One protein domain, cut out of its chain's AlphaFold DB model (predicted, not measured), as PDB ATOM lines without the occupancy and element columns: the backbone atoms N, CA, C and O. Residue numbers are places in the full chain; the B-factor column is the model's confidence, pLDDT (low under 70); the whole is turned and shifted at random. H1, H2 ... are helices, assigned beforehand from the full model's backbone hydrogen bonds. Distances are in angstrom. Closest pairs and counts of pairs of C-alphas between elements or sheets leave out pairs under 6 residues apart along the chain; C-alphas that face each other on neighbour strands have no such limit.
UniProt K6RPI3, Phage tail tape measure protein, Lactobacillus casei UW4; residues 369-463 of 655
ATOM      1  N   ASN A 369     172.760 101.076 150.306       60.72
ATOM      2  CA  ASN A 369     171.777 101.311 151.375       60.72
ATOM      3  C   ASN A 369     172.445 101.946 152.606       60.72
ATOM      4  O   ASN A 369     172.260 101.509 153.742       60.72
ATOM      5  N   VAL A 370     173.278 102.956 152.352       66.00
ATOM      6  CA  VAL A 370     174.124 103.601 153.358       66.00
ATOM      7  C   VAL A 370     173.330 104.697 154.073       66.00
ATOM      8  O   VAL A 370     173.496 105.889 153.817       66.00
ATOM      9  N   SER A 371     172.386 104.274 154.916       62.34
ATOM     10  CA  SER A 371     171.524 105.192 155.677       62.34
ATOM     11  C   SER A 371     172.272 105.915 156.802       62.34
ATOM     12  O   SER A 371     171.923 107.048 157.123       62.34
ATOM     13  N   ASP A 372     173.341 105.322 157.343       80.06
ATOM     14  CA  ASP A 372     174.238 106.011 158.269       80.06
ATOM     15  C   ASP A 372     175.164 106.962 157.495       80.06
ATOM     16  O   ASP A 372     175.986 106.554 156.671       80.06
ATOM     17  N   TRP A 373     175.060 108.263 157.769       80.12
ATOM     18  CA  TRP A 373     175.910 109.274 157.143       80.12
ATOM     19  C   TRP A 373     177.399 109.078 157.456       80.12
ATOM     20  O   TRP A 373     178.239 109.437 156.630       80.12
ATOM     21  N   LYS A 374     177.741 108.483 158.607       81.25
ATOM     22  CA  LYS A 374     179.132 108.155 158.953       81.25
ATOM     23  C   LYS A 374     179.666 107.049 158.058       81.25
ATOM     24  O   LYS A 374     180.797 107.138 157.591       81.25
ATOM     25  N   GLU A 375     178.833 106.060 157.748       74.38
ATOM     26  CA  GLU A 375     179.151 105.031 156.763       74.38
ATOM     27  C   GLU A 375     179.273 105.657 155.360       74.38
ATOM     28  O   GLU A 375     180.204 105.367 154.612       74.38
ATOM     29  N   ALA A 376     178.427 106.632 155.013       76.75
ATOM     30  CA  ALA A 376     178.508 107.317 153.721       76.75
ATOM     31  C   ALA A 376     179.779 108.170 153.551       76.75
ATOM     32  O   ALA A 376     180.311 108.274 152.440       76.75
ATOM     33  N   GLN A 377     180.307 108.757 154.630       75.88
ATOM     34  CA  GLN A 377     181.576 109.496 154.605       75.88
ATOM     35  C   GLN A 377     182.773 108.620 154.233       75.88
ATOM     36  O   GLN A 377     183.718 109.115 153.616       75.88
ATOM     37  N   ILE A 378     182.738 107.337 154.591       69.44
ATOM     38  CA  ILE A 378     183.801 106.368 154.300       69.44
ATOM     39  C   ILE A 378     183.904 106.143 152.792       69.44
ATOM     40  O   ILE A 378     185.009 106.117 152.232       69.44
ATOM     41  N   TRP A 379     182.742 106.049 152.146       68.31
ATOM     42  CA  TRP A 379     182.586 105.843 150.711       68.31
ATOM     43  C   TRP A 379     182.710 107.126 149.884       68.31
ATOM     44  O   TRP A 379     182.758 107.054 148.655       68.31
ATOM     45  N   ALA A 380     182.792 108.297 150.521       74.25
ATOM     46  CA  ALA A 380     182.953 109.567 149.830       74.25
ATOM     47  C   ALA A 380     184.267 109.607 149.027       74.25
ATOM     48  O   ALA A 380     185.342 109.269 149.529       74.25
ATOM     49  N   THR A 381     184.202 110.065 147.775       64.50
ATOM     50  CA  THR A 381     185.359 110.029 146.855       64.50
ATOM     51  C   THR A 381     186.475 110.996 147.227       64.50
ATOM     52  O   THR A 381     187.611 110.838 146.777       64.50
ATOM     53  N   ASN A 382     186.170 112.011 148.035       66.88
ATOM     54  CA  ASN A 382     187.123 113.016 148.479       66.88
ATOM     55  C   ASN A 382     186.682 113.664 149.808       66.88
ATOM     56  O   ASN A 382     185.546 113.505 150.265       66.88
ATOM     57  N   LYS A 383     187.597 114.426 150.422       72.69
ATOM     58  CA  LYS A 383     187.364 115.119 151.702       72.69
ATOM     59  C   LYS A 383     186.236 116.151 151.629       72.69
ATOM     60  O   LYS A 383     185.512 116.319 152.602       72.69
ATOM     61  N   THR A 384     186.061 116.816 150.489       76.38
ATOM     62  CA  THR A 384     185.001 117.810 150.274       76.38
ATOM     63  C   THR A 384     183.616 117.164 150.291       76.38
ATOM     64  O   THR A 384     182.702 117.684 150.931       76.38
ATOM     65  N   ASN A 385     183.462 115.999 149.662       82.00
ATOM     66  CA  ASN A 385     182.229 115.219 149.689       82.00
ATOM     67  C   ASN A 385     181.958 114.705 151.104       82.00
ATOM     68  O   ASN A 385     180.855 114.878 151.605       82.00
ATOM     69  N   SER A 386     182.976 114.168 151.784       81.38
ATOM     70  CA  SER A 386     182.872 113.718 153.179       81.38
ATOM     71  C   SER A 386     182.408 114.840 154.124       81.38
ATOM     72  O   SER A 386     181.458 114.653 154.883       81.38
ATOM     73  N   ALA A 387     182.997 116.037 154.018       81.94
ATOM     74  CA  ALA A 387     182.584 117.210 154.794       81.94
ATOM     75  C   ALA A 387     181.170 117.696 154.426       81.94
ATOM     76  O   ALA A 387     180.444 118.216 155.269       81.94
ATOM     77  N   THR A 388     180.758 117.517 153.169       85.94
ATOM     78  CA  THR A 388     179.409 117.873 152.710       85.94
ATOM     79  C   THR A 388     178.355 116.901 153.233       85.94
ATOM     80  O   THR A 388     177.286 117.343 153.642       85.94
ATOM     81  N   ILE A 389     178.657 115.600 153.277       88.38
ATOM     82  CA  ILE A 389     177.799 114.577 153.894       88.38
ATOM     83  C   ILE A 389     177.573 114.913 155.373       88.38
ATOM     84  O   ILE A 389     176.429 115.000 155.809       88.38
ATOM     85  N   GLU A 390     178.643 115.198 156.118       85.75
ATOM     86  CA  GLU A 390     178.559 115.626 157.522       85.75
ATOM     87  C   GLU A 390     177.743 116.909 157.689       85.75
ATOM     88  O   GLU A 390     176.885 117.006 158.565       85.75
ATOM     89  N   ALA A 391     177.966 117.898 156.823       84.31
ATOM     90  CA  ALA A 391     177.224 119.149 156.857       84.31
ATOM     91  C   ALA A 391     175.717 118.942 156.622       84.31
ATOM     92  O   ALA A 391     174.911 119.570 157.308       84.31
ATOM     93  N   LEU A 392     175.339 118.055 155.695       87.44
ATOM     94  CA  LEU A 392     173.946 117.693 155.411       87.44
ATOM     95  C   LEU A 392     173.314 116.871 156.537       87.44
ATOM     96  O   LEU A 392     172.135 117.063 156.842       87.44
ATOM     97  N   ALA A 393     174.082 115.982 157.166       87.75
ATOM     98  CA  ALA A 393     173.638 115.198 158.312       87.75
ATOM     99  C   ALA A 393     173.381 116.088 159.535       87.75
ATOM    100  O   ALA A 393     172.323 116.006 160.152       87.75
ATOM    101  N   ASN A 394     174.284 117.032 159.817       84.44
ATOM    102  CA  ASN A 394     174.155 117.981 160.928       84.44
ATOM    103  C   ASN A 394     172.943 118.921 160.802       84.44
ATOM    104  O   ASN A 394     172.504 119.489 161.800       84.44
ATOM    105  N   VAL A 395     172.394 119.093 159.594       83.25
ATOM    106  CA  VAL A 395     171.143 119.838 159.357       83.25
ATOM    107  C   VAL A 395     169.930 118.926 159.131       83.25
ATOM    108  O   VAL A 395     168.877 119.411 158.724       83.25
ATOM    109  N   GLY A 396     170.066 117.617 159.365       86.00
ATOM    110  CA  GLY A 396     168.986 116.631 159.250       86.00
ATOM    111  C   GLY A 396     168.485 116.395 157.822       86.00
ATOM    112  O   GLY A 396     167.384 115.891 157.629       86.00
ATOM    113  N   LYS A 397     169.255 116.794 156.803       85.88
ATOM    114  CA  LYS A 397     168.862 116.649 155.393       85.88
ATOM    115  C   LYS A 397     169.354 115.340 154.787       85.88
ATOM    116  O   LYS A 397     168.709 114.851 153.867       85.88
ATOM    117  N   TRP A 398     170.439 114.757 155.300       88.06
ATOM    118  CA  TRP A 398     171.018 113.521 154.760       88.06
ATOM    119  C   TRP A 398     170.035 112.340 154.733       88.06
ATOM    120  O   TRP A 398     169.881 111.694 153.697       88.06
ATOM    121  N   ASP A 399     169.314 112.116 155.832       86.38
ATOM    122  CA  ASP A 399     168.398 110.973 155.988       86.38
ATOM    123  C   ASP A 399     167.143 111.087 155.107       86.38
ATOM    124  O   ASP A 399     166.459 110.103 154.846       86.38
ATOM    125  N   SER A 400     166.839 112.299 154.630       85.44
ATOM    126  CA  SER A 400     165.707 112.561 153.732       85.44
ATOM    127  C   SER A 400     166.019 112.301 152.256       85.44
ATOM    128  O   SER A 400     165.119 112.342 151.417       85.44
ATOM    129  N   LEU A 401     167.290 112.058 151.927       85.94
ATOM    130  CA  LEU A 401     167.742 111.820 150.564       85.94
ATOM    131  C   LEU A 401     167.521 110.367 150.164       85.94
ATOM    132  O   LEU A 401     167.754 109.442 150.939       85.94
ATOM    133  N   THR A 402     167.144 110.153 148.907       83.06
ATOM    134  CA  THR A 402     167.136 108.799 148.351       83.06
ATOM    135  C   THR A 402     168.568 108.265 148.243       83.06
ATOM    136  O   THR A 402     169.505 109.054 148.081       83.06
ATOM    137  N   PRO A 403     168.765 106.936 148.229       75.31
ATOM    138  CA  PRO A 403     170.078 106.338 147.994       75.31
ATOM    139  C   PRO A 403     170.829 106.918 146.782       75.31
ATOM    140  O   PRO A 403     172.026 107.194 146.856       75.31
ATOM    141  N   ALA A 404     170.116 107.196 145.685       73.81
ATOM    142  CA  ALA A 404     170.684 107.803 144.479       73.81
ATOM    143  C   ALA A 404     171.123 109.269 144.688       73.81
ATOM    144  O   ALA A 404     172.125 109.713 144.129       73.81
ATOM    145  N   GLN A 405     170.399 110.032 145.507       84.25
ATOM    146  CA  GLN A 405     170.758 111.413 145.845       84.25
ATOM    147  C   GLN A 405     171.947 111.466 146.811       84.25
ATOM    148  O   GLN A 405     172.877 112.243 146.593       84.25
ATOM    149  N   GLN A 406     171.961 110.598 147.829       83.69
ATOM    150  CA  GLN A 406     173.101 110.411 148.732       83.69
ATOM    151  C   GLN A 406     174.371 110.067 147.943       83.69
ATOM    152  O   GLN A 406     175.427 110.667 148.152       83.69
ATOM    153  N   GLN A 407     174.251 109.169 146.963       75.50
ATOM    154  CA  GLN A 407     175.322 108.832 146.032       75.50
ATOM    155  C   GLN A 407     175.839 110.054 145.260       75.50
ATOM    156  O   GLN A 407     177.052 110.258 145.210       75.50
ATOM    157  N   LEU A 408     174.965 110.843 144.618       79.19
ATOM    158  CA  LEU A 408     175.391 111.984 143.790       79.19
ATOM    159  C   LEU A 408     176.244 112.984 144.580       79.19
ATOM    160  O   LEU A 408     177.136 113.621 144.020       79.19
ATOM    161  N   ILE A 409     175.988 113.090 145.883       85.19
ATOM    162  CA  ILE A 409     176.732 113.936 146.815       85.19
ATOM    163  C   ILE A 409     178.035 113.252 147.242       85.19
ATOM    164  O   ILE A 409     179.101 113.859 147.162       85.19
ATOM    165  N   ALA A 410     177.981 111.977 147.640       79.75
ATOM    166  CA  ALA A 410     179.157 111.221 148.074       79.75
ATOM    167  C   ALA A 410     180.194 111.020 146.954       79.75
ATOM    168  O   ALA A 410     181.397 110.974 147.222       79.75
ATOM    169  N   GLN A 411     179.750 110.950 145.699       73.62
ATOM    170  CA  GLN A 411     180.571 110.626 144.528       73.62
ATOM    171  C   GLN A 411     180.842 111.822 143.598       73.62
ATOM    172  O   GLN A 411     181.455 111.654 142.542       73.62
ATOM    173  N   ALA A 412     180.428 113.040 143.962       75.19
ATOM    174  CA  ALA A 412     180.687 114.228 143.153       75.19
ATOM    175  C   ALA A 412     182.193 114.424 142.894       75.19
ATOM    176  O   ALA A 412     183.005 114.463 143.817       75.19
ATOM    177  N   LYS A 413     182.582 114.541 141.621       65.56
ATOM    178  CA  LYS A 413     184.003 114.519 141.224       65.56
ATOM    179  C   LYS A 413     184.728 115.845 141.419       65.56
ATOM    180  O   LYS A 413     185.947 115.870 141.527       65.56
ATOM    181  N   THR A 414     183.988 116.947 141.427       67.50
ATOM    182  CA  THR A 414     184.536 118.293 141.599       67.50
ATOM    183  C   THR A 414     183.655 119.080 142.550       67.50
ATOM    184  O   THR A 414     182.455 118.824 142.645       67.50
ATOM    185  N   GLY A 415     184.225 120.095 143.198       72.12
ATOM    186  CA  GLY A 415     183.436 121.026 144.002       72.12
ATOM    187  C   GLY A 415     182.329 121.722 143.205       72.12
ATOM    188  O   GLY A 415     181.257 121.981 143.742       72.12
ATOM    189  N   ALA A 416     182.545 121.964 141.907       73.00
ATOM    190  CA  ALA A 416     181.528 122.517 141.015       73.00
ATOM    191  C   ALA A 416     180.385 121.526 140.751       73.00
ATOM    192  O   ALA A 416     179.224 121.905 140.868       73.00
ATOM    193  N   ALA A 417     180.700 120.259 140.459       75.25
ATOM    194  CA  ALA A 417     179.697 119.210 140.284       75.25
ATOM    195  C   ALA A 417     178.922 118.966 141.583       75.25
ATOM    196  O   ALA A 417     177.705 118.865 141.555       75.25
ATOM    197  N   LEU A 418     179.613 118.952 142.725       82.62
ATOM    198  CA  LEU A 418     178.994 118.823 144.040       82.62
ATOM    199  C   LEU A 418     178.032 119.977 144.315       82.62
ATOM    200  O   LEU A 418     176.888 119.755 144.698       82.62
ATOM    201  N   LYS A 419     178.473 121.215 144.076       83.12
ATOM    202  CA  LYS A 419     177.634 122.402 144.227       83.12
ATOM    203  C   LYS A 419     176.409 122.345 143.312       83.12
ATOM    204  O   LYS A 419     175.314 122.613 143.792       83.12
ATOM    205  N   GLN A 420     176.587 121.968 142.047       82.00
ATOM    206  CA  GLN A 420     175.482 121.830 141.097       82.00
ATOM    207  C   GLN A 420     174.490 120.758 141.559       82.00
ATOM    208  O   GLN A 420     173.304 121.044 141.651       82.00
ATOM    209  N   THR A 421     174.969 119.582 141.975       83.81
ATOM    210  CA  THR A 421     174.133 118.529 142.568       83.81
ATOM    211  C   THR A 421     173.327 119.059 143.752       83.81
ATOM    212  O   THR A 421     172.123 118.843 143.834       83.81
ATOM    213  N   LEU A 422     173.956 119.792 144.675       88.81
ATOM    214  CA  LEU A 422     173.253 120.375 145.820       88.81
ATOM    215  C   LEU A 422     172.202 121.414 145.391       88.81
ATOM    216  O   LEU A 422     171.187 121.561 146.067       88.81
ATOM    217  N   GLN A 423     172.433 122.148 144.300       88.19
ATOM    218  CA  GLN A 423     171.475 123.108 143.744       88.19
ATOM    219  C   GLN A 423     170.294 122.401 143.071       88.19
ATOM    220  O   GLN A 423     169.152 122.757 143.352       88.19
ATOM    221  N   ASP A 424     170.562 121.381 142.259       87.94
ATOM    222  CA  ASP A 424     169.552 120.604 141.531       87.94
ATOM    223  C   ASP A 424     168.629 119.841 142.487       87.94
ATOM    224  O   ASP A 424     167.430 119.717 142.248       87.94
ATOM    225  N   LEU A 425     169.173 119.384 143.618       86.00
ATOM    226  CA  LEU A 425     168.412 118.746 144.691       86.00
ATOM    227  C   LEU A 425     167.675 119.748 145.598       86.00
ATOM    228  O   LEU A 425     167.056 119.341 146.577       86.00
ATOM    229  N   GLY A 426     167.774 121.056 145.335       86.38
ATOM    230  CA  GLY A 426     167.169 122.110 146.159       86.38
ATOM    231  C   GLY A 426     167.821 122.301 147.536       86.38
ATOM    232  O   GLY A 426     167.437 123.189 148.290       86.38
ATOM    233  N   LEU A 427     168.852 121.522 147.862       85.75
ATOM    234  CA  LEU A 427     169.535 121.545 149.157       85.75
ATOM    235  C   LEU A 427     170.354 122.821 149.359       85.75
ATOM    236  O   LEU A 427     170.516 123.289 150.482       85.75
ATOM    237  N   TRP A 428     170.887 123.395 148.279       82.62
ATOM    238  CA  TRP A 428     171.821 124.517 148.354       82.62
ATOM    239  C   TRP A 428     171.218 125.763 149.007       82.62
ATOM    240  O   TRP A 428     171.863 126.387 149.848       82.62
ATOM    241  N   ASN A 429     169.991 126.126 148.632       79.56
ATOM    242  CA  ASN A 429     169.339 127.345 149.118       79.56
ATOM    243  C   ASN A 429     168.701 127.166 150.504       79.56
ATOM    244  O   ASN A 429     168.611 128.137 151.251       79.56
ATOM    245  N   ASP A 430     168.349 125.930 150.860       77.06
ATOM    246  CA  ASP A 430     167.814 125.543 152.172       77.06
ATOM    247  C   ASP A 430     168.877 125.553 153.286       77.06
ATOM    248  O   ASP A 430     168.550 125.590 154.474       77.06
ATOM    249  N   MET A 431     170.166 125.520 152.934       78.44
ATOM    250  CA  MET A 431     171.262 125.518 153.901       78.44
ATOM    251  C   MET A 431     171.601 126.926 154.417       78.44
ATOM    252  O   MET A 431     171.712 127.907 153.667       78.44
ATOM    253  N   SER A 432     171.874 127.019 155.724       80.00
ATOM    254  CA  SER A 432     172.340 128.261 156.353       80.00
ATOM    255  C   SER A 432     173.605 128.804 155.673       80.00
ATOM    256  O   SER A 432     174.408 128.054 155.106       80.00
ATOM    257  N   ALA A 433     173.819 130.121 155.740       77.69
ATOM    258  CA  ALA A 433     174.992 130.752 155.128       77.69
ATOM    259  C   ALA A 433     176.315 130.172 155.668       77.69
ATOM    260  O   ALA A 433     177.275 130.008 154.919       77.69
ATOM    261  N   LYS A 434     176.328 129.783 156.951       76.12
ATOM    262  CA  LYS A 434     177.461 129.135 157.622       76.12
ATOM    263  C   LYS A 434     177.770 127.752 157.035       76.12
ATOM    264  O   LYS A 434     178.930 127.439 156.797       76.12
ATOM    265  N   VAL A 435     176.740 126.952 156.751       74.00
ATOM    266  CA  VAL A 435     176.889 125.623 156.132       74.00
ATOM    267  C   VAL A 435     177.364 125.746 154.682       74.00
ATOM    268  O   VAL A 435     178.315 125.075 154.285       74.00
ATOM    269  N   ARG A 436     176.789 126.677 153.911       81.25
ATOM    270  CA  ARG A 436     177.259 126.976 152.549       81.25
ATOM    271  C   ARG A 436     178.721 127.427 152.525       81.25
ATOM    272  O   ARG A 436     179.473 126.986 151.661       81.25
ATOM    273  N   GLN A 437     179.144 128.265 153.474       78.25
ATOM    274  CA  GLN A 437     180.546 128.677 153.603       78.25
ATOM    275  C   GLN A 437     181.474 127.514 153.958       78.25
ATOM    276  O   GLN A 437     182.569 127.452 153.412       78.25
ATOM    277  N   ALA A 438     181.053 126.581 154.816       70.94
ATOM    278  CA  ALA A 438     181.847 125.394 155.137       70.94
ATOM    279  C   ALA A 438     182.076 124.509 153.899       70.94
ATOM    280  O   ALA A 438     183.207 124.101 153.642       70.94
ATOM    281  N   ILE A 439     181.037 124.294 153.082       73.06
ATOM    282  CA  ILE A 439     181.144 123.541 151.820       73.06
ATOM    283  C   ILE A 439     182.046 124.281 150.822       73.06
ATOM    284  O   ILE A 439     182.944 123.680 150.240       73.06
ATOM    285  N   LEU A 440     181.867 125.597 150.650       77.12
ATOM    286  CA  LEU A 440     182.715 126.407 149.764       77.12
ATOM    287  C   LEU A 440     184.180 126.426 150.213       77.12
ATOM    288  O   LEU A 440     185.069 126.336 149.372       77.12
ATOM    289  N   LYS A 441     184.435 126.486 151.522       73.31
ATOM    290  CA  LYS A 441     185.779 126.396 152.095       73.31
ATOM    291  C   LYS A 441     186.405 125.029 151.819       73.31
ATOM    292  O   LYS A 441     187.537 124.975 151.361       73.31
ATOM    293  N   ALA A 442     185.658 123.940 151.998       66.50
ATOM    294  CA  ALA A 442     186.133 122.595 151.669       66.50
ATOM    295  C   ALA A 442     186.404 122.409 150.160       66.50
ATOM    296  O   ALA A 442     187.273 121.626 149.774       66.50
ATOM    297  N   ILE A 443     185.680 123.126 149.292       67.75
ATOM    298  CA  ILE A 443     185.950 123.182 147.847       67.75
ATOM    299  C   ILE A 443     187.245 123.965 147.572       67.75
ATOM    300  O   ILE A 443     188.101 123.499 146.816       67.75
ATOM    301  N   ASP A 444     187.430 125.126 148.197       64.94
ATOM    302  CA  ASP A 444     188.592 125.998 147.979       64.94
ATOM    303  C   ASP A 444     189.901 125.401 148.536       64.94
ATOM    304  O   ASP A 444     190.929 125.388 147.853       64.94
ATOM    305  N   GLU A 445     189.845 124.765 149.710       63.81
ATOM    306  CA  GLU A 445     190.966 124.029 150.320       63.81
ATOM    307  C   GLU A 445     191.464 122.870 149.444       63.81
ATOM    308  O   GLU A 445     192.639 122.509 149.506       63.81
ATOM    309  N   SER A 446     190.605 122.308 148.588       57.00
ATOM    310  CA  SER A 446     190.996 121.298 147.592       57.00
ATOM    311  C   SER A 446     191.557 121.908 146.297       57.00
ATOM    312  O   SER A 446     192.362 121.282 145.604       57.00
ATOM    313  N   THR A 447     191.187 123.154 145.989       61.56
ATOM    314  CA  THR A 447     191.536 123.850 144.741       61.56
ATOM    315  C   THR A 447     192.970 124.384 144.769       61.56
ATOM    316  O   THR A 447     193.686 124.292 143.769       61.56
ATOM    317  N   GLN A 448     193.436 124.886 145.918       61.06
ATOM    318  CA  GLN A 448     194.787 125.451 146.057       61.06
ATOM    319  C   GLN A 448     195.913 124.409 145.899       61.06
ATOM    320  O   GLN A 448     196.815 124.640 145.087       61.06
ATOM    321  N   PRO A 449     195.877 123.238 146.569       60.09
ATOM    322  CA  PRO A 449     196.874 122.187 146.361       60.09
ATOM    323  C   PRO A 449     196.842 121.625 144.937       60.09
ATOM    324  O   PRO A 449     197.894 121.334 144.375       60.09
ATOM    325  N   ALA A 450     195.660 121.519 144.316       53.19
ATOM    326  CA  ALA A 450     195.527 121.072 142.929       53.19
ATOM    327  C   ALA A 450     196.177 122.058 141.942       53.19
ATOM    328  O   ALA A 450     196.900 121.646 141.034       53.19
ATOM    329  N   ALA A 451     195.992 123.365 142.149       60.03
ATOM    330  CA  ALA A 451     196.654 124.400 141.359       60.03
ATOM    331  C   ALA A 451     198.180 124.401 141.563       60.03
ATOM    332  O   ALA A 451     198.931 124.572 140.603       60.03
ATOM    333  N   GLN A 452     198.650 124.178 142.793       67.44
ATOM    334  CA  GLN A 452     200.079 124.055 143.103       67.44
ATOM    335  C   GLN A 452     200.697 122.797 142.483       67.44
ATOM    336  O   GLN A 452     201.760 122.887 141.876       67.44
ATOM    337  N   ALA A 453     200.018 121.651 142.556       54.97
ATOM    338  CA  ALA A 453     200.456 120.411 141.923       54.97
ATOM    339  C   ALA A 453     200.501 120.547 140.395       54.97
ATOM    340  O   ALA A 453     201.476 120.134 139.776       54.97
ATOM    341  N   LYS A 454     199.502 121.203 139.789       57.69
ATOM    342  CA  LYS A 454     199.518 121.530 138.359       57.69
ATOM    343  C   LYS A 454     200.727 122.397 137.999       57.69
ATOM    344  O   LYS A 454     201.450 122.056 137.073       57.69
ATOM    345  N   ARG A 455     200.995 123.463 138.762       67.25
ATOM    346  CA  ARG A 455     202.182 124.317 138.564       67.25
ATOM    347  C   ARG A 455     203.492 123.545 138.737       67.25
ATOM    348  O   ARG A 455     204.425 123.784 137.985       67.25
ATOM    349  N   ALA A 456     203.562 122.615 139.690       63.12
ATOM    350  CA  ALA A 456     204.731 121.765 139.899       63.12
ATOM    351  C   ALA A 456     204.945 120.774 138.742       63.12
ATOM    352  O   ALA A 456     206.079 120.566 138.327       63.12
ATOM    353  N   VAL A 457     203.871 120.202 138.186       55.06
ATOM    354  CA  VAL A 457     203.929 119.340 136.993       55.06
ATOM    355  C   VAL A 457     204.324 120.143 135.756       55.06
ATOM    356  O   VAL A 457     205.220 119.721 135.033       55.06
ATOM    357  N   ASP A 458     203.711 121.307 135.537       66.31
ATOM    358  CA  ASP A 458     204.051 122.203 134.426       66.31
ATOM    359  C   ASP A 458     205.531 122.636 134.524       66.31
ATOM    360  O   ASP A 458     206.276 122.544 133.551       66.31
ATOM    361  N   SER A 459     205.999 122.980 135.730       65.12
ATOM    362  CA  SER A 459     207.404 123.312 136.000       65.12
ATOM    363  C   SER A 459     208.355 122.117 135.845       65.12
ATOM    364  O   SER A 459     209.495 122.300 135.422       65.12
ATOM    365  N   PHE A 460     207.913 120.895 136.156       52.47
ATOM    366  CA  PHE A 460     208.694 119.676 135.940       52.47
ATOM    367  C   PHE A 460     208.838 119.355 134.448       52.47
ATOM    368  O   PHE A 460     209.931 119.008 134.011       52.47
ATOM    369  N   VAL A 461     207.773 119.529 133.657       53.97
ATOM    370  CA  VAL A 461     207.810 119.384 132.191       53.97
ATOM    371  C   VAL A 461     208.776 120.397 131.564       53.97
ATOM    372  O   VAL A 461     209.502 120.047 130.636       53.97
ATOM    373  N   GLU A 462     208.859 121.613 132.110       53.50
ATOM    374  CA  GLU A 462     209.856 122.612 131.697       53.50
ATOM    375  C   GLU A 462     211.295 122.271 132.138       53.50
ATOM    376  O   GLU A 462     212.252 122.635 131.451       53.50
ATOM    377  N   GLN A 463     211.482 121.549 133.252       48.19
ATOM    378  CA  GLN A 463     212.804 121.147 133.760       48.19
ATOM    379  C   GLN A 463     213.326 119.821 133.195       48.19
ATOM    380  O   GLN A 463     214.542 119.602 133.185       48.19
TER     381      GLN A 463
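What this domain is: This is residues 369 to 463 of the 655 residues of the protein "Phage tail tape measure protein" of Lactobacillus casei UW4 (UniProt K6RPI3). Shorter helices H1 to H5 pack into a body; long helix H6 runs along it and sticks out with residues 448 to 463. The printed part, 95 residues with six named helices, is all helix. It is only just compact, close to loose: radius of gyration of the C-alphas 14.9 A, spans 52, 28 and 20 A.

How they stand to each other: H6, residues 433 to 463, touches H2, residues 383 to 394, through 435 to 446 alone, at a shallow tilt of 4 degrees, closest at C-alphas 442 and 384, 5.1 A. H1, residues 373 to 379, with H2, and H3, residues 403 to 410, with H4, residues 415 to 424, form hairpins. H5, residues 427 to 430, follows H4. In H2, H3 and H4 every O i to N i+4 pair is within hydrogen-bond range; H6 has 24 of 27, H1 1 of 3 beside 4 of 4 O i to N i+3.

Where its parts are: C-alpha 373 is at (175.910, 109.274, 157.143), C-alpha 463 at (212.804, 121.147, 133.760), ending H6, 44.5 A long.

The domain as a whole: The printed part has no cut; 31 residues have pLDDT under 70, among them residues 442 to 463.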